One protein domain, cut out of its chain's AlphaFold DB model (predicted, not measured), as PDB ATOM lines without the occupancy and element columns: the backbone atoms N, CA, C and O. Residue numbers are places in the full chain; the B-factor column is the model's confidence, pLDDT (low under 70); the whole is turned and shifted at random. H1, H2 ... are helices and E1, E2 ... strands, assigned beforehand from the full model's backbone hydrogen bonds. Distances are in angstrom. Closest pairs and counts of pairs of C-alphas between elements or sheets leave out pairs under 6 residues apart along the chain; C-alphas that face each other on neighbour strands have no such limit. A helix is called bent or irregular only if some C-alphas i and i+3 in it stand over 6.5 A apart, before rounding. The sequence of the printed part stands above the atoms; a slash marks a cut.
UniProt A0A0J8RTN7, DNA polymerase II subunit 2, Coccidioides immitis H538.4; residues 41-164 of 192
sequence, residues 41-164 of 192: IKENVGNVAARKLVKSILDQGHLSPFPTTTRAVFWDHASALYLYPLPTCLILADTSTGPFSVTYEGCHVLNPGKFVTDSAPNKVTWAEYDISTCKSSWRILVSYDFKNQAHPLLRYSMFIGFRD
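AT A GLANCE: This is residues 41 to 164 of the 192 residues of the protein "DNA polymerase II subunit 2" of Coccidioides immitis H538.4 (UniProt A0A0J8RTN7). A small sheet of three strands, E1, E3 and E2, has the long helix H1 slanting over one face, and the long hairpin E4 and E5 lies beyond its other face, the two sheets only partly face to face as a loose sandwich. H2 sits far out from the sheets after a long link, and a tail of residues 143 to 164 loops out past the hairpin and comes back beside E4. The printed part has 124 residues, with two named helices and five named strands in the order H1 H2 E1 E2 E3 E4 E5; the first sheet, in the order E1, E3, E2, is mixed, and E4 and E5 are antiparallel. The class is mixed, helices and strands, with 59 residues in named elements, under half of the printed part. The whole is only just compact, close to loose, with a radius of gyration of the C-alphas of 16.5 A and spans of 44 by 36 by 32 A.

IN THESE COORDINATES: H1, residues 41 to 60, begins at C-alpha 41 (201.921, 253.751, 163.910) and is 28.7 A long. H2, residues 75 to 81, is irregular, with C-alphas 76 and 79 7.6 A apart. E1 is residues 89 to 91, E2 residues 100 to 104, 12.9 A, and E3 residues 107 to 111, 13.3 A. E4, residues 120 to 130, is 27.2 A long and bends by 53 degrees at residue 123. E5, residues 135 to 142, is 23.2 A long and ends at C-alpha 142 (184.957, 266.816, 148.000).

HOW THE PARTS SIT: H1 is on the sheet E1 E3 E2, two layers with the helix on one face, at a height over the sheet of 8.1 A. It lies over E3 and E2, slantwise to the strands, at 48 degrees to E3 on the local plane; the C-alphas of Arg 51 and Val 102, the closest of H1 and E2, are 6.7 A apart. E1 and E3 are parallel, with N 90 and O 108 at 2.8 A. The hairpin E2 and E3 is antiparallel, with N 102 and O 109 at 2.8 A. In the hairpin E4 and E5, N 126 and O 139 are 2.9 A apart. The two sheets form a sandwich, two sheets face to face, with best planes 11 degrees apart; the closest C-alphas of E2 and E5, those of Ser 101 and Ser 136, are 7.4 A apart. E3 and E4 are near each other. H2 is not on the sheet E1 E3 E2, and H1 and H2 are apart. In H1 every O i to N i+4 pair is within hydrogen-bond range; in H2 0 of 3 are, and 3 of 4 O i to N i+3 pairs.

THE WHOLE: The C-alphas of Pro 85 and Asn 148 are the two farthest apart, at 45.7 A. The printed part has no cut. The link from H1 to H2, 14 residues, is long, and its residues 66 to 71 stand free, as do residues 148 to 153. Residues 162 to 163 pair, parallel, with residues 129 to 130 of E4. The mean pLDDT of the printed part is 79.9; residue 42 and residues 142 to 164 are under 70.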
ATOM      1  N   ILE A  41     200.476 253.488 163.886       70.31
ATOM      2  CA  ILE A  41     201.921 253.751 163.910       70.31
ATOM      3  C   ILE A  41     202.257 254.997 163.078       70.31
ATOM      4  O   ILE A  41     202.989 255.863 163.551       70.31
ATOM      5  N   LYS A  42     201.689 255.135 161.871       66.88
ATOM      6  CA  LYS A  42     201.905 256.316 161.017       66.88
ATOM      7  C   LYS A  42     201.397 257.609 161.658       66.88
ATOM      8  O   LYS A  42     202.118 258.604 161.649       66.88
ATOM      9  N   GLU A  43     200.202 257.589 162.245       70.69
ATOM     10  CA  GLU A  43     199.631 258.732 162.972       70.69
ATOM     11  C   GLU A  43     200.501 259.115 164.177       70.69
ATOM     12  O   GLU A  43     200.830 260.286 164.363       70.69
ATOM     13  N   ASN A  44     200.960 258.130 164.950       74.38
ATOM     14  CA  ASN A  44     201.827 258.358 166.106       74.38
ATOM     15  C   ASN A  44     203.176 258.970 165.706       74.38
ATOM     16  O   ASN A  44     203.624 259.932 166.329       74.38
ATOM     17  N   VAL A  45     203.816 258.456 164.651       76.62
ATOM     18  CA  VAL A  45     205.092 258.992 164.152       76.62
ATOM     19  C   VAL A  45     204.916 260.416 163.614       76.62
ATOM     20  O   VAL A  45     205.723 261.287 163.946       76.62
ATOM     21  N   GLY A  46     203.844 260.678 162.858       77.88
ATOM     22  CA  GLY A  46     203.513 262.020 162.364       77.88
ATOM     23  C   GLY A  46     203.300 263.025 163.499       77.88
ATOM     24  O   GLY A  46     203.874 264.114 163.483       77.88
ATOM     25  N   ASN A  47     202.571 262.624 164.542       83.56
ATOM     26  CA  ASN A  47     202.332 263.454 165.723       83.56
ATOM     27  C   ASN A  47     203.623 263.747 166.505       83.56
ATOM     28  O   ASN A  47     203.820 264.863 166.991       83.56
ATOM     29  N   VAL A  48     204.536 262.776 166.617       91.25
ATOM     30  CA  VAL A  48     205.841 262.984 167.266       91.25
ATOM     31  C   VAL A  48     206.715 263.941 166.454       91.25
ATOM     32  O   VAL A  48     207.344 264.826 167.039       91.25
ATOM     33  N   ALA A  49     206.750 263.795 165.128       91.62
ATOM     34  CA  ALA A  49     207.502 264.690 164.252       91.62
ATOM     35  C   ALA A  49     206.979 266.135 164.332       91.62
ATOM     36  O   ALA A  49     207.771 267.054 164.541       91.62
ATOM     37  N   ALA A  50     205.656 266.324 164.279       92.88
ATOM     38  CA  ALA A  50     205.024 267.635 164.421       92.88
ATOM     39  C   ALA A  50     205.367 268.295 165.767       92.88
ATOM     40  O   ALA A  50     205.777 269.452 165.805       92.88
ATOM     41  N   ARG A  51     205.293 267.553 166.881       93.81
ATOM     42  CA  ARG A  51     205.665 268.084 168.205       93.81
ATOM     43  C   ARG A  51     207.133 268.491 168.292       93.81
ATOM     44  O   ARG A  51     207.431 269.502 168.921       93.81
ATOM     45  N   LYS A  52     208.043 267.726 167.679       94.56
ATOM     46  CA  LYS A  52     209.471 268.081 167.623       94.56
ATOM     47  C   LYS A  52     209.689 269.365 166.827       94.56
ATOM     48  O   LYS A  52     210.382 270.245 167.318       94.56
ATOM     49  N   LEU A  53     209.057 269.485 165.658       93.81
ATOM     50  CA  LEU A  53     209.116 270.689 164.826       93.81
ATOM     51  C   LEU A  53     208.623 271.925 165.587       93.81
ATOM     52  O   LEU A  53     209.335 272.923 165.672       93.81
ATOM     53  N   VAL A  54     207.428 271.834 166.178       94.88
ATOM     54  CA  VAL A  54     206.815 272.923 166.951       94.88
ATOM     55  C   VAL A  54     207.708 273.334 168.117       94.88
ATOM     56  O   VAL A  54     207.979 274.519 168.287       94.88
ATOM     57  N   LYS A  55     208.212 272.357 168.877       94.75
ATOM     58  CA  LYS A  55     209.128 272.608 169.990       94.75
ATOM     59  C   LYS A  55     210.396 273.323 169.522       94.75
ATOM     60  O   LYS A  55     210.772 274.316 170.125       94.75
ATOM     61  N   SER A  56     211.027 272.869 168.437       94.62
ATOM     62  CA  SER A  56     212.234 273.511 167.902       94.62
ATOM     63  C   SER A  56     212.000 274.974 167.517       94.62
ATOM     64  O   SER A  56     212.774 275.825 167.938       94.62
ATOM     65  N   ILE A  57     210.924 275.274 166.780       93.94
ATOM     66  CA  ILE A  57     210.623 276.645 166.329       93.94
ATOM     67  C   ILE A  57     210.299 277.563 167.515       93.94
ATOM     68  O   ILE A  57     210.822 278.675 167.594       93.94
ATOM     69  N   LEU A  58     209.443 277.110 168.438       94.75
ATOM     70  CA  LEU A  58     208.991 277.938 169.557       94.75
ATOM     71  C   LEU A  58     210.077 278.133 170.617       94.75
ATOM     72  O   LEU A  58     210.219 279.245 171.117       94.75
ATOM     73  N   ASP A  59     210.886 277.110 170.909       94.56
ATOM     74  CA  ASP A  59     212.008 277.240 171.850       94.56
ATOM     75  C   ASP A  59     213.097 278.179 171.313       94.56
ATOM     76  O   ASP A  59     213.739 278.891 172.081       94.56
ATOM     77  N   GLN A  60     213.323 278.180 169.995       93.75
ATOM     78  CA  GLN A  60     214.286 279.082 169.356       93.75
ATOM     79  C   GLN A  60     213.739 280.503 169.192       93.75
ATOM     80  O   GLN A  60     214.519 281.439 169.030       93.75
ATOM     81  N   GLY A  61     212.414 280.675 169.206       94.62
ATOM     82  CA  GLY A  61     211.770 281.978 169.064       94.62
ATOM     83  C   GLY A  61     212.033 282.652 167.713       94.62
ATOM     84  O   GLY A  61     211.956 283.877 167.624       94.62
ATOM     85  N   HIS A  62     212.368 281.887 166.671       94.06
ATOM     86  CA  HIS A  62     212.714 282.412 165.350       94.06
ATOM     87  C   HIS A  62     212.274 281.446 164.243       94.06
ATOM     88  O   HIS A  62     212.534 280.246 164.315       94.06
ATOM     89  N   LEU A  63     211.636 281.961 163.188       93.06
ATOM     90  CA  LEU A  63     211.055 281.150 162.104       93.06
ATOM     91  C   LEU A  63     212.086 280.609 161.097       93.06
ATOM     92  O   LEU A  63     211.822 279.649 160.372       93.06
ATOM     93  N   SER A  64     213.278 281.205 161.056       92.75
ATOM     94  CA  SER A  64     214.416 280.737 160.253       92.75
ATOM     95  C   SER A  64     215.665 280.550 161.121       92.75
ATOM     96  O   SER A  64     216.587 281.361 161.050       92.75
ATOM     97  N   PRO A  65     215.701 279.535 161.995       90.94
ATOM     98  CA  PRO A  65     216.807 279.275 162.918       90.94
ATOM     99  C   PRO A  65     217.975 278.567 162.206       90.94
ATOM    100  O   PRO A  65     218.500 277.555 162.670       90.94
ATOM    101  N   PHE A  66     218.349 279.073 161.033       92.25
ATOM    102  CA  PHE A  66     219.353 278.486 160.154       92.25
ATOM    103  C   PHE A  66     220.440 279.514 159.833       92.25
ATOM    104  O   PHE A  66     220.153 280.713 159.801       92.25
ATOM    105  N   PRO A  67     221.677 279.074 159.553       91.44
ATOM    106  CA  PRO A  67     222.718 279.966 159.060       91.44
ATOM    107  C   PRO A  67     222.307 280.641 157.746       91.44
ATOM    108  O   PRO A  67     221.691 280.010 156.881       91.44
ATOM    109  N   THR A  68     222.742 281.887 157.545       89.69
ATOM    110  CA  THR A  68     222.463 282.676 156.330       89.69
ATOM    111  C   THR A  68     222.957 282.000 155.044       89.69
ATOM    112  O   THR A  68     222.428 282.253 153.967       89.69
ATOM    113  N   THR A  69     223.948 281.109 155.149       93.75
ATOM    114  CA  THR A  69     224.463 280.305 154.028       93.75
ATOM    115  C   THR A  69     223.484 279.233 153.553       93.75
ATOM    116  O   THR A  69     223.516 278.862 152.384       93.75
ATOM    117  N   THR A  70     222.621 278.725 154.438       94.00
ATOM    118  CA  THR A  70     221.584 277.735 154.110       94.00
ATOM    119  C   THR A  70     220.258 278.411 153.788       94.00
ATOM    120  O   THR A  70     219.572 277.994 152.858       94.00
ATOM    121  N   ARG A  71     219.897 279.457 154.541       90.94
ATOM    122  CA  ARG A  71     218.673 280.234 154.323       90.94
ATOM    123  C   ARG A  71     218.983 281.720 154.426       90.94
ATOM    124  O   ARG A  71     219.193 282.242 155.516       90.94
ATOM    125  N   ALA A  72     219.025 282.391 153.279       93.50
ATOM    126  CA  ALA A  72     219.240 283.827 153.233       93.50
ATOM    127  C   ALA A  72     218.071 284.553 153.916       93.50
ATOM    128  O   ALA A  72     216.906 284.285 153.627       93.50
ATOM    129  N   VAL A  73     218.394 285.478 154.817       92.75
ATOM    130  CA  VAL A  73     217.432 286.372 155.466       92.75
ATOM    131  C   VAL A  73     217.726 287.779 154.984       92.75
ATOM    132  O   VAL A  73     218.887 288.183 154.935       92.75
ATOM    133  N   PHE A  74     216.687 288.525 154.622       92.75
ATOM    134  CA  PHE A  74     216.828 289.937 154.295       92.75
ATOM    135  C   PHE A  74     217.005 290.743 155.585       92.75
ATOM    136  O   PHE A  74     216.167 290.667 156.481       92.75
ATOM    137  N   TRP A  75     218.109 291.483 155.700       92.31
ATOM    138  CA  TRP A  75     218.555 292.044 156.982       92.31
ATOM    139  C   TRP A  75     217.570 293.081 157.524       92.31
ATOM    140  O   TRP A  75     217.241 293.043 158.709       92.31
ATOM    141  N   ASP A  76     217.003 293.909 156.647       95.25
ATOM    142  CA  ASP A  76     216.024 294.934 157.028       95.25
ATOM    143  C   ASP A  76     214.691 294.335 157.524       95.25
ATOM    144  O   ASP A  76     213.878 295.028 158.135       95.25
ATOM    145  N   HIS A  77     214.455 293.037 157.287       91.81
ATOM    146  CA  HIS A  77     213.248 292.312 157.703       91.81
ATOM    147  C   HIS A  77     213.537 291.129 158.637       91.81
ATOM    148  O   HIS A  77     212.649 290.317 158.895       91.81
ATOM    149  N   ALA A  78     214.745 291.043 159.204       91.56
ATOM    150  CA  ALA A  78     215.094 289.975 160.141       91.56
ATOM    151  C   ALA A  78     214.218 290.001 161.408       91.56
ATOM    152  O   ALA A  78     213.870 288.953 161.945       91.56
ATOM    153  N   SER A  79     213.799 291.190 161.855       93.06
ATOM    154  CA  SER A  79     212.920 291.362 163.020       93.06
ATOM    155  C   SER A  79     211.553 290.688 162.855       93.06
ATOM    156  O   SER A  79     210.988 290.214 163.836       93.06
ATOM    157  N   ALA A  80     211.040 290.585 161.625       93.06
ATOM    158  CA  ALA A  80     209.732 289.998 161.336       93.06
ATOM    159  C   ALA A  80     209.697 288.467 161.504       93.06
ATOM    160  O   ALA A  80     208.620 287.878 161.563       93.06
ATOM    161  N   LEU A  81     210.864 287.816 161.577       93.12
ATOM    162  CA  LEU A  81     210.983 286.367 161.756       93.12
ATOM    163  C   LEU A  81     211.034 285.944 163.229       93.12
ATOM    164  O   LEU A  81     210.971 284.745 163.512       93.12
ATOM    165  N   TYR A  82     211.153 286.893 164.161       94.81
ATOM    166  CA  TYR A  82     211.148 286.603 165.590       94.81
ATOM    167  C   TYR A  82     209.733 286.333 166.102       94.81
ATOM    168  O   TYR A  82     208.775 287.023 165.763       94.81
ATOM    169  N   LEU A  83     209.629 285.343 166.983       93.50
ATOM    170  CA  LEU A  83     208.400 284.924 167.657       93.50
ATOM    171  C   LEU A  83     208.361 285.400 169.112       93.50
ATOM    172  O   LEU A  83     207.709 284.777 169.944       93.50
ATOM    173  N   TYR A  84     209.105 286.459 169.434       91.88
ATOM    174  CA  TYR A  84     209.079 287.076 170.752       91.88
ATOM    175  C   TYR A  84     208.329 288.417 170.695       91.88
ATOM    176  O   TYR A  84     208.707 289.274 169.892       91.88
ATOM    177  N   PRO A  85     207.319 288.641 171.557       93.50
ATOM    178  CA  PRO A  85     206.774 287.711 172.555       93.50
ATOM    179  C   PRO A  85     206.047 286.515 171.917       93.50
ATOM    180  O   PRO A  85     205.581 286.612 170.783       93.50
ATOM    181  N   LEU A  86     205.944 285.400 172.657       93.25
ATOM    182  CA  LEU A  86     205.335 284.158 172.164       93.25
ATOM    183  C   LEU A  86     203.913 284.429 171.630       93.25
ATOM    184  O   LEU A  86     203.082 284.957 172.377       93.25
ATOM    185  N   PRO A  87     203.603 284.077 170.367       92.00
ATOM    186  CA  PRO A  87     202.283 284.322 169.805       92.00
ATOM    187  C   PRO A  87     201.224 283.409 170.434       92.00
ATOM    188  O   PRO A  87     201.516 282.308 170.895       92.00
ATOM    189  N   THR A  88     199.963 283.840 170.403       90.94
ATOM    190  CA  THR A  88     198.815 283.033 170.861       90.94
ATOM    191  C   THR A  88     198.496 281.884 169.903       90.94
ATOM    192  O   THR A  88     198.063 280.809 170.322       90.94
ATOM    193  N   CYS A  89     198.729 282.096 168.607       92.62
ATOM    194  CA  CYS A  89     198.552 281.104 167.561       92.62
ATOM    195  C   CYS A  89     199.626 281.268 166.483       92.62
ATOM    196  O   CYS A  89     199.936 282.388 166.078       92.62
ATOM    197  N   LEU A  90     200.146 280.150 165.979       93.69
ATOM    198  CA  LEU A  90     201.107 280.098 164.883       93.69
ATOM    199  C   LEU A  90     200.598 279.148 163.795       93.69
ATOM    200  O   LEU A  90     200.309 277.984 164.055       93.69
ATOM    201  N   ILE A  91     200.501 279.629 162.557       93.31
ATOM    202  CA  ILE A  91     200.099 278.793 161.423       93.31
ATOM    203  C   ILE A  91     201.341 278.474 160.594       93.31
ATOM    204  O   ILE A  91     201.892 279.350 159.934       93.31
ATOM    205  N   LEU A  92     201.785 277.219 160.639       91.88
ATOM    206  CA  LEU A  92     202.911 276.711 159.858       91.88
ATOM    207  C   LEU A  92     202.374 276.098 158.567       91.88
ATOM    208  O   LEU A  92     202.045 274.919 158.545       91.88
ATOM    209  N   ALA A  93     202.247 276.893 157.508       89.50
ATOM    210  CA  ALA A  93     201.695 276.473 156.218       89.50
ATOM    211  C   ALA A  93     202.694 275.663 155.363       89.50
ATOM    212  O   ALA A  93     203.002 276.031 154.232       89.50
ATOM    213  N   ASP A  94     203.210 274.557 155.902       86.69
ATOM    214  CA  ASP A  94     204.204 273.716 155.231       86.69
ATOM    215  C   ASP A  94     203.559 272.596 154.393       86.69
ATOM    216  O   ASP A  94     202.688 271.854 154.856       86.69
ATOM    217  N   THR A  95     204.033 272.434 153.154       85.31
ATOM    218  CA  THR A  95     203.573 271.392 152.221       85.31
ATOM    219  C   THR A  95     204.301 270.056 152.383       85.31
ATOM    220  O   THR A  95     203.818 269.041 151.873       85.31
ATOM    221  N   SER A  96     205.455 270.034 153.058       83.44
ATOM    222  CA  SER A  96     206.264 268.823 153.239       83.44
ATOM    223  C   SER A  96     205.663 267.865 154.272       83.44
ATOM    224  O   SER A  96     205.860 266.649 154.201       83.44
ATOM    225  N   THR A  97     204.872 268.409 155.196       84.69
ATOM    226  CA  THR A  97     204.203 267.674 156.267       84.69
ATOM    227  C   THR A  97     202.687 267.622 156.062       84.69
ATOM    228  O   THR A  97     202.081 268.456 155.387       84.69
ATOM    229  N   GLY A  98     202.056 266.580 156.610       86.69
ATOM    230  CA  GLY A  98     200.595 266.476 156.644       86.69
ATOM    231  C   GLY A  98     199.967 267.484 157.617       86.69
ATOM    232  O   GLY A  98     200.684 268.103 158.405       86.69
ATOM    233  N   PRO A  99     198.631 267.633 157.601       89.25
ATOM    234  CA  PRO A  99     197.944 268.538 158.512       89.25
ATOM    235  C   PRO A  99     198.133 268.110 159.973       89.25
ATOM    236  O   PRO A  99     198.007 266.928 160.301       89.25
ATOM    237  N   PHE A 100     198.408 269.068 160.858       91.94
ATOM    238  CA  PHE A 100     198.564 268.820 162.294       91.94
ATOM    239  C   PHE A 100     198.130 270.023 163.128       91.94
ATOM    240  O   PHE A 100     198.166 271.160 162.672       91.94
ATOM    241  N   SER A 101     197.754 269.776 164.380       92.75
ATOM    242  CA  SER A 101     197.486 270.820 165.369       92.75
ATOM    243  C   SER A 101     198.089 270.409 166.707       92.75
ATOM    244  O   SER A 101     197.889 269.282 167.165       92.75
ATOM    245  N   VAL A 102     198.878 271.299 167.305       92.81
ATOM    246  CA  VAL A 102     199.630 271.070 168.540       92.81
ATOM    247  C   VAL A 102     199.620 272.351 169.363       92.81
ATOM    248  O   VAL A 102     199.959 273.413 168.860       92.81
ATOM    249  N   THR A 103     199.304 272.249 170.649       93.50
ATOM    250  CA  THR A 103     199.482 273.360 171.593       93.50
ATOM    251  C   THR A 103     200.772 273.151 172.387       93.50
ATOM    252  O   THR A 103     200.975 272.069 172.945       93.50
ATOM    253  N   TYR A 104     201.635 274.167 172.442       93.88
ATOM    254  CA  TYR A 104     202.895 274.151 173.195       93.88
ATOM    255  C   TYR A 104     203.108 275.497 173.894       93.88
ATOM    256  O   TYR A 104     202.976 276.536 173.255       93.88
ATOM    257  N   GLU A 105     203.390 275.478 175.202       91.50
ATOM    258  CA  GLU A 105     203.616 276.683 176.031       91.50
ATOM    259  C   GLU A 105     202.528 277.769 175.879       91.50
ATOM    260  O   GLU A 105     202.788 278.965 175.932       91.50
ATOM    261  N   GLY A 106     201.274 277.360 175.653       89.50
ATOM    262  CA  GLY A 106     200.145 278.278 175.456       89.50
ATOM    263  C   GLY A 106     200.003 278.851 174.039       89.50
ATOM    264  O   GLY A 106     198.993 279.491 173.758       89.50
ATOM    265  N   CYS A 107     200.937 278.567 173.128       92.12
ATOM    266  CA  CYS A 107     200.808 278.862 171.703       92.12
ATOM    267  C   CYS A 107     200.118 277.700 170.975       92.12
ATOM    268  O   CYS A 107     200.554 276.545 171.060       92.12
ATOM    269  N   HIS A 108     199.036 277.995 170.251       93.31
ATOM    270  CA  HIS A 108     198.373 277.015 169.395       93.31
ATOM    271  C   HIS A 108     199.017 276.991 168.009       93.31
ATOM    272  O   HIS A 108     198.908 277.953 167.256       93.31
ATOM    273  N   VAL A 109     199.667 275.889 167.649       93.94
ATOM    274  CA  VAL A 109     200.320 275.739 166.347       93.94
ATOM    275  C   VAL A 109     199.522 274.808 165.454       93.94
ATOM    276  O   VAL A 109     199.162 273.706 165.866       93.94
ATOM    277  N   LEU A 110     199.261 275.222 164.218       93.56
ATOM    278  CA  LEU A 110     198.562 274.386 163.245       93.56
ATOM    279  C   LEU A 110     199.233 274.439 161.873       93.56
ATOM    280  O   LEU A 110     199.683 275.493 161.436       93.56
ATOM    281  N   ASN A 111     199.254 273.304 161.183       92.38
ATOM    282  CA  ASN A 111     199.570 273.222 159.764       92.38
ATOM    283  C   ASN A 111     198.317 272.772 158.995       92.38
ATOM    284  O   ASN A 111     197.851 271.659 159.241       92.38
ATOM    285  N   PRO A 112     197.772 273.580 158.064       89.25
ATOM    286  CA  PRO A 112     196.695 273.167 157.154       89.25
ATOM    287  C   PRO A 112     197.069 272.027 156.203       89.25
ATOM    288  O   PRO A 112     196.179 271.344 155.692       89.25
ATOM    289  N   GLY A 113     198.360 271.790 155.989       87.25
ATOM    290  CA  GLY A 113     198.872 270.864 154.995       87.25
ATOM    291  C   GLY A 113     198.608 271.360 153.572       87.25
ATOM    292  O   GLY A 113     198.245 272.512 153.326       87.25
ATOM    293  N   LYS A 114     198.793 270.463 152.600       84.81
ATOM    294  CA  LYS A 114     198.555 270.775 151.187       84.81
ATOM    295  C   LYS A 114     197.071 271.041 150.920       84.81
ATOM    296  O   LYS A 114     196.226 270.190 151.191       84.81
ATOM    297  N   PHE A 115     196.783 272.184 150.297       83.69
ATOM    298  CA  PHE A 115     195.425 272.580 149.912       83.69
ATOM    299  C   PHE A 115     194.769 271.570 148.957       83.69
ATOM    300  O   PHE A 115     193.630 271.156 149.171       83.69
ATOM    301  N   VAL A 116     195.519 271.125 147.943       83.31
ATOM    302  CA  VAL A 116     195.152 270.039 147.024       83.31
ATOM    303  C   VAL A 116     196.229 268.966 147.108       83.31
ATOM    304  O   VAL A 116     197.420 269.268 147.113       83.31
ATOM    305  N   THR A 117     195.817 267.704 147.196       77.81
ATOM    306  CA  THR A 117     196.745 266.566 147.242       77.81
ATOM    307  C   THR A 117     196.800 265.902 145.871       77.81
ATOM    308  O   THR A 117     195.752 265.652 145.279       77.81
ATOM    309  N   ASP A 118     197.994 265.540 145.396       79.81
ATOM    310  CA  ASP A 118     198.186 264.904 144.080       79.81
ATOM    311  C   ASP A 118     197.381 263.602 143.925       79.81
ATOM    312  O   ASP A 118     196.877 263.289 142.850       79.81
ATOM    313  N   SER A 119     197.189 262.867 145.024       80.19
ATOM    314  CA  SER A 119     196.390 261.636 145.062       80.19
ATOM    315  C   SER A 119     194.879 261.860 144.922       80.19
ATOM    316  O   SER A 119     194.148 260.908 144.663       80.19
ATOM    317  N   ALA A 120     194.387 263.084 145.133       77.94
ATOM    318  CA  ALA A 120     192.962 263.409 145.126       77.94
ATOM    319  C   ALA A 120     192.731 264.853 144.630       77.94
ATOM    320  O   ALA A 120     192.433 265.738 145.433       77.94
ATOM    321  N   PRO A 121     192.822 265.109 143.309       74.31
ATOM    322  CA  PRO A 121     192.759 266.464 142.748       74.31
ATOM    323  C   PRO A 121     191.404 267.161 142.944       74.31
ATOM    324  O   PRO A 121     191.338 268.384 142.959       74.31
ATOM    325  N   ASN A 122     190.328 266.394 143.148       80.00
ATOM    326  CA  ASN A 122     188.977 266.922 143.376       80.00
ATOM    327  C   ASN A 122     188.661 267.125 144.869       80.00
ATOM    328  O   ASN A 122     187.495 267.327 145.233       80.00
ATOM    329  N   LYS A 123     189.673 266.998 145.737       80.31
ATOM    330  CA  LYS A 123     189.566 267.158 147.185       80.31
ATOM    331  C   LYS A 123     190.395 268.359 147.618       80.31
ATOM    332  O   LYS A 123     191.605 268.401 147.406       80.31
ATOM    333  N   VAL A 124     189.733 269.292 148.286       84.88
ATOM    334  CA  VAL A 124     190.343 270.487 148.863       84.88
ATOM    335  C   VAL A 124     190.267 270.386 150.380       84.88
ATOM    336  O   VAL A 124     189.208 270.057 150.915       84.88
ATOM    337  N   THR A 125     191.372 270.653 151.073       83.88
ATOM    338  CA  THR A 125     191.432 270.642 152.544       83.88
ATOM    339  C   THR A 125     191.890 272.003 153.056       83.88
ATOM    340  O   THR A 125     192.819 272.590 152.507       83.88
ATOM    341  N   TRP A 126     191.237 272.508 154.101       86.38
ATOM    342  CA  TRP A 126     191.657 273.720 154.804       86.38
ATOM    343  C   TRP A 126     191.390 273.608 156.306       86.38
ATOM    344  O   TRP A 126     190.726 272.683 156.782       86.38
ATOM    345  N   ALA A 127     191.926 274.568 157.052       86.56
ATOM    346  CA  ALA A 127     191.740 274.694 158.487       86.56
ATOM    347  C   ALA A 127     190.969 275.975 158.803       86.56
ATOM    348  O   ALA A 127     191.259 277.031 158.243       86.56
ATOM    349  N   GLU A 128     190.009 275.880 159.711       88.31
ATOM    350  CA  GLU A 128     189.338 277.023 160.319       88.31
ATOM    351  C   GLU A 128     189.894 277.200 161.729       88.31
ATOM    352  O   GLU A 128     189.950 276.233 162.491       88.31
ATOM    353  N   TYR A 129     190.306 278.418 162.075       85.00
ATOM    354  CA  TYR A 129     190.728 278.762 163.429       85.00
ATOM    355  C   TYR A 129     189.731 279.742 164.043       85.00
ATOM    356  O   TYR A 129     189.478 280.817 163.495       85.00
ATOM    357  N   ASP A 130     189.151 279.345 165.171       87.50
ATOM    358  CA  ASP A 130     188.274 280.181 165.978       87.50
ATOM    359  C   ASP A 130     189.110 280.900 167.037       87.50
ATOM    360  O   ASP A 130     189.646 280.286 167.963       87.50
ATOM    361  N   ILE A 131     189.201 282.221 166.884       85.62
ATOM    362  CA  ILE A 131     189.980 283.106 167.754       85.62
ATOM    363  C   ILE A 131     189.369 283.160 169.160       85.62
ATOM    364  O   ILE A 131     190.094 283.275 170.143       85.62
ATOM    365  N   SER A 132     188.042 283.064 169.275       84.25
ATOM    366  CA  SER A 132     187.351 283.202 170.562       84.25
ATOM    367  C   SER A 132     187.579 282.000 171.475       84.25
ATOM    368  O   SER A 132     187.695 282.144 172.690       84.25
ATOM    369  N   THR A 133     187.660 280.810 170.880       84.00
ATOM    370  CA  THR A 133     187.847 279.555 171.606       84.00
ATOM    371  C   THR A 133     189.280 279.036 171.533       84.00
ATOM    372  O   THR A 133     189.589 278.044 172.195       84.00
ATOM    373  N   CYS A 134     190.147 279.696 170.757       81.75
ATOM    374  CA  CYS A 134     191.505 279.270 170.420       81.75
ATOM    375  C   CYS A 134     191.563 277.828 169.887       81.75
ATOM    376  O   CYS A 134     192.485 277.072 170.203       81.75
ATOM    377  N   LYS A 135     190.559 277.426 169.098       80.25
ATOM    378  CA  LYS A 135     190.424 276.062 168.566       80.25
ATOM    379  C   LYS A 135     190.553 276.048 167.055       80.25
ATOM    380  O   LYS A 135     190.054 276.931 166.367       80.25
ATOM    381  N   SER A 136     191.159 274.987 166.538       82.62
ATOM    382  CA  SER A 136     191.201 274.700 165.108       82.62
ATOM    383  C   SER A 136     190.248 273.564 164.733       82.62
ATOM    384  O   SER A 136     190.009 272.633 165.506       82.62
ATOM    385  N   SER A 137     189.676 273.642 163.532       82.69
ATOM    386  CA  SER A 137     188.830 272.600 162.956       82.69
ATOM    387  C   SER A 137     189.153 272.393 161.482       82.69
ATOM    388  O   SER A 137     189.208 273.344 160.706       82.69
ATOM    389  N   TRP A 138     189.353 271.140 161.083       83.12
ATOM    390  CA  TRP A 138     189.645 270.793 159.696       83.12
ATOM    391  C   TRP A 138     188.367 270.714 158.868       83.12
ATOM    392  O   TRP A 138     187.327 270.204 159.313       83.12
ATOM    393  N   ARG A 139     188.459 271.183 157.629       80.75
ATOM    394  CA  ARG A 139     187.378 271.147 156.654       80.75
ATOM    395  C   ARG A 139     187.882 270.571 155.348       80.75
ATOM    396  O   ARG A 139     189.022 270.784 154.946       80.75
ATOM    397  N   ILE A 140     187.010 269.804 154.712       79.88
ATOM    398  CA  ILE A 140     187.296 269.122 153.462       79.88
ATOM    399  C   ILE A 140     186.120 269.376 152.532       79.88
ATOM    400  O   ILE A 140     184.976 269.093 152.890       79.88
ATOM    401  N   LEU A 141     186.410 269.857 151.328       73.81
ATOM    402  CA  LEU A 141     185.473 269.835 150.215       73.81
ATOM    403  C   LEU A 141     185.863 268.705 149.287       73.81
ATOM    404  O   LEU A 141     187.004 268.595 148.842       73.81
ATOM    405  N   VAL A 142     184.881 267.865 149.005       68.88
ATOM    406  CA  VAL A 142     184.957 266.816 148.000       68.88
ATOM    407  C   VAL A 142     184.036 267.275 146.876       68.88
ATOM    408  O   VAL A 142     182.881 267.578 147.163       68.88
ATOM    409  N   SER A 143     184.547 267.340 145.640       57.50
ATOM    410  CA  SER A 143     183.891 267.880 144.428       57.50
ATOM    411  C   SER A 143     184.288 269.317 144.057       57.50
ATOM    412  O   SER A 143     183.445 270.210 143.995       57.50
ATOM    413  N   TYR A 144     185.566 269.529 143.736       53.16
ATOM    414  CA  TYR A 144     186.014 270.716 142.998       53.16
ATOM    415  C   TYR A 144     186.524 270.279 141.616       53.16
ATOM    416  O   TYR A 144     187.532 269.579 141.536       53.16
ATOM    417  N   ASP A 145     185.826 270.636 140.533       51.97
ATOM    418  CA  ASP A 145     186.305 270.372 139.170       51.97
ATOM    419  C   ASP A 145     187.248 271.496 138.724       51.97
ATOM    420  O   ASP A 145     186.833 272.512 138.168       51.97
ATOM    421  N   PHE A 146     188.544 271.323 138.994       52.69
ATOM    422  CA  PHE A 146     189.571 272.273 138.553       52.69
ATOM    423  C   PHE A 146     189.836 272.190 137.036       52.69
ATOM    424  O   PHE A 146     190.499 273.070 136.484       52.69
ATOM    425  N   LYS A 147     189.336 271.160 136.324       49.50
ATOM    426  CA  LYS A 147     189.646 270.962 134.895       49.50
ATOM    427  C   LYS A 147     188.977 271.990 133.979       49.50
ATOM    428  O   LYS A 147     189.404 272.106 132.836       49.50
ATOM    429  N   ASN A 148     187.994 272.756 134.462       45.03
ATOM    430  CA  ASN A 148     187.245 273.707 133.634       45.03
ATOM    431  C   ASN A 148     187.639 275.192 133.800       45.03
ATOM    432  O   ASN A 148     186.950 276.064 133.279       45.03
ATOM    433  N   GLN A 149     188.744 275.518 134.483       47.41
ATOM    434  CA  GLN A 149     189.275 276.890 134.513       47.41
ATOM    435  C   GLN A 149     190.796 276.901 134.339       47.41
ATOM    436  O   GLN A 149     191.577 276.789 135.283       47.41
ATOM    437  N   ALA A 150     191.214 277.070 133.087       39.91
ATOM    438  CA  ALA A 150     192.582 277.377 132.712       39.91
ATOM    439  C   ALA A 150     192.970 278.788 133.195       39.91
ATOM    440  O   ALA A 150     192.873 279.753 132.447       39.91
ATOM    441  N   HIS A 151     193.445 278.907 134.436       38.72
ATOM    442  CA  HIS A 151     194.273 280.037 134.861       38.72
ATOM    443  C   HIS A 151     195.445 279.525 135.718       38.72
ATOM    444  O   HIS A 151     195.223 279.045 136.831       38.72
ATOM    445  N   PRO A 152     196.705 279.631 135.249       37.03
ATOM    446  CA  PRO A 152     197.881 279.108 135.956       37.03
ATOM    447  C   PRO A 152     198.206 279.817 137.287       37.03
ATOM    448  O   PRO A 152     199.126 279.399 137.982       37.03
ATOM    449  N   LEU A 153     197.447 280.847 137.683       39.03
ATOM    450  CA  LEU A 153     197.723 281.682 138.861       39.03
ATOM    451  C   LEU A 153     196.914 281.321 140.122       39.03
ATOM    452  O   LEU A 153     197.213 281.837 141.192       39.03
ATOM    453  N   LEU A 154     195.931 280.415 140.048       40.28
ATOM    454  CA  LEU A 154     195.115 280.026 141.217       40.28
ATOM    455  C   LEU A 154     195.681 278.840 142.015       40.28
ATOM    456  O   LEU A 154     195.064 278.387 142.975       40.28
ATOM    457  N   ARG A 155     196.869 278.337 141.656       38.34
ATOM    458  CA  ARG A 155     197.508 277.204 142.351       38.34
ATOM    459  C   ARG A 155     198.068 277.537 143.741       38.34
ATOM    460  O   ARG A 155     198.441 276.611 144.449       38.34
ATOM    461  N   TYR A 156     198.097 278.810 144.143       34.50
ATOM    462  CA  TYR A 156     198.852 279.256 145.321       34.50
ATOM    463  C   TYR A 156     198.051 280.028 146.381       34.50
ATOM    464  O   TYR A 156     198.627 280.426 147.390       34.50
ATOM    465  N   SER A 157     196.735 280.230 146.236       33.00
ATOM    466  CA  SER A 157     195.977 280.955 147.269       33.00
ATOM    467  C   SER A 157     195.471 280.013 148.365       33.00
ATOM    468  O   SER A 157     194.382 279.442 148.274       33.00
ATOM    469  N   MET A 158     196.254 279.874 149.432       36.88
ATOM    470  CA  MET A 158     195.752 279.386 150.712       36.88
ATOM    471  C   MET A 158     194.835 280.460 151.314       36.88
ATOM    472  O   MET A 158     195.298 281.490 151.798       36.88
ATOM    473  N   PHE A 159     193.520 280.242 151.266       35.88
ATOM    474  CA  PHE A 159     192.563 281.093 151.972       35.88
ATOM    475  C   PHE A 159     192.553 280.712 153.457       35.88
ATOM    476  O   PHE A 159     191.903 279.743 153.847       35.88
ATOM    477  N   ILE A 160     193.271 281.468 154.292       42.25
ATOM    478  CA  ILE A 160     193.118 281.393 155.751       42.25
ATOM    479  C   ILE A 160     191.916 282.260 156.136       42.25
ATOM    480  O   ILE A 160     192.008 283.484 156.206       42.25
ATOM    481  N   GLY A 161     190.761 281.623 156.324       40.56
ATOM    482  CA  GLY A 161     189.558 282.285 156.821       40.56
ATOM    483  C   GLY A 161     189.574 282.364 158.346       40.56
ATOM    484  O   GLY A 161     189.448 281.340 159.014       40.56
ATOM    485  N   PHE A 162     189.695 283.570 158.901       38.88
ATOM    486  CA  PHE A 162     189.415 283.825 160.315       38.88
ATOM    487  C   PHE A 162     187.901 284.002 160.486       38.88
ATOM    488  O   PHE A 162     187.311 284.888 159.867       38.88
ATOM    489  N   ARG A 163     187.256 283.135 161.279       42.41
ATOM    490  CA  ARG A 163     185.804 283.184 161.512       42.41
ATOM    491  C   ARG A 163     185.529 283.876 162.847       42.41
ATOM    492  O   ARG A 163     186.037 283.434 163.872       42.41
ATOM    493  N   ASP A 164     184.748 284.954 162.828       35.22
ATOM    494  CA  ASP A 164     184.274 285.614 164.049       35.22
ATOM    495  C   ASP A 164     183.130 284.795 164.678       35.22
ATOM    496  O   ASP A 164     182.268 284.252 163.983       35.22
TER     497      ASP A 164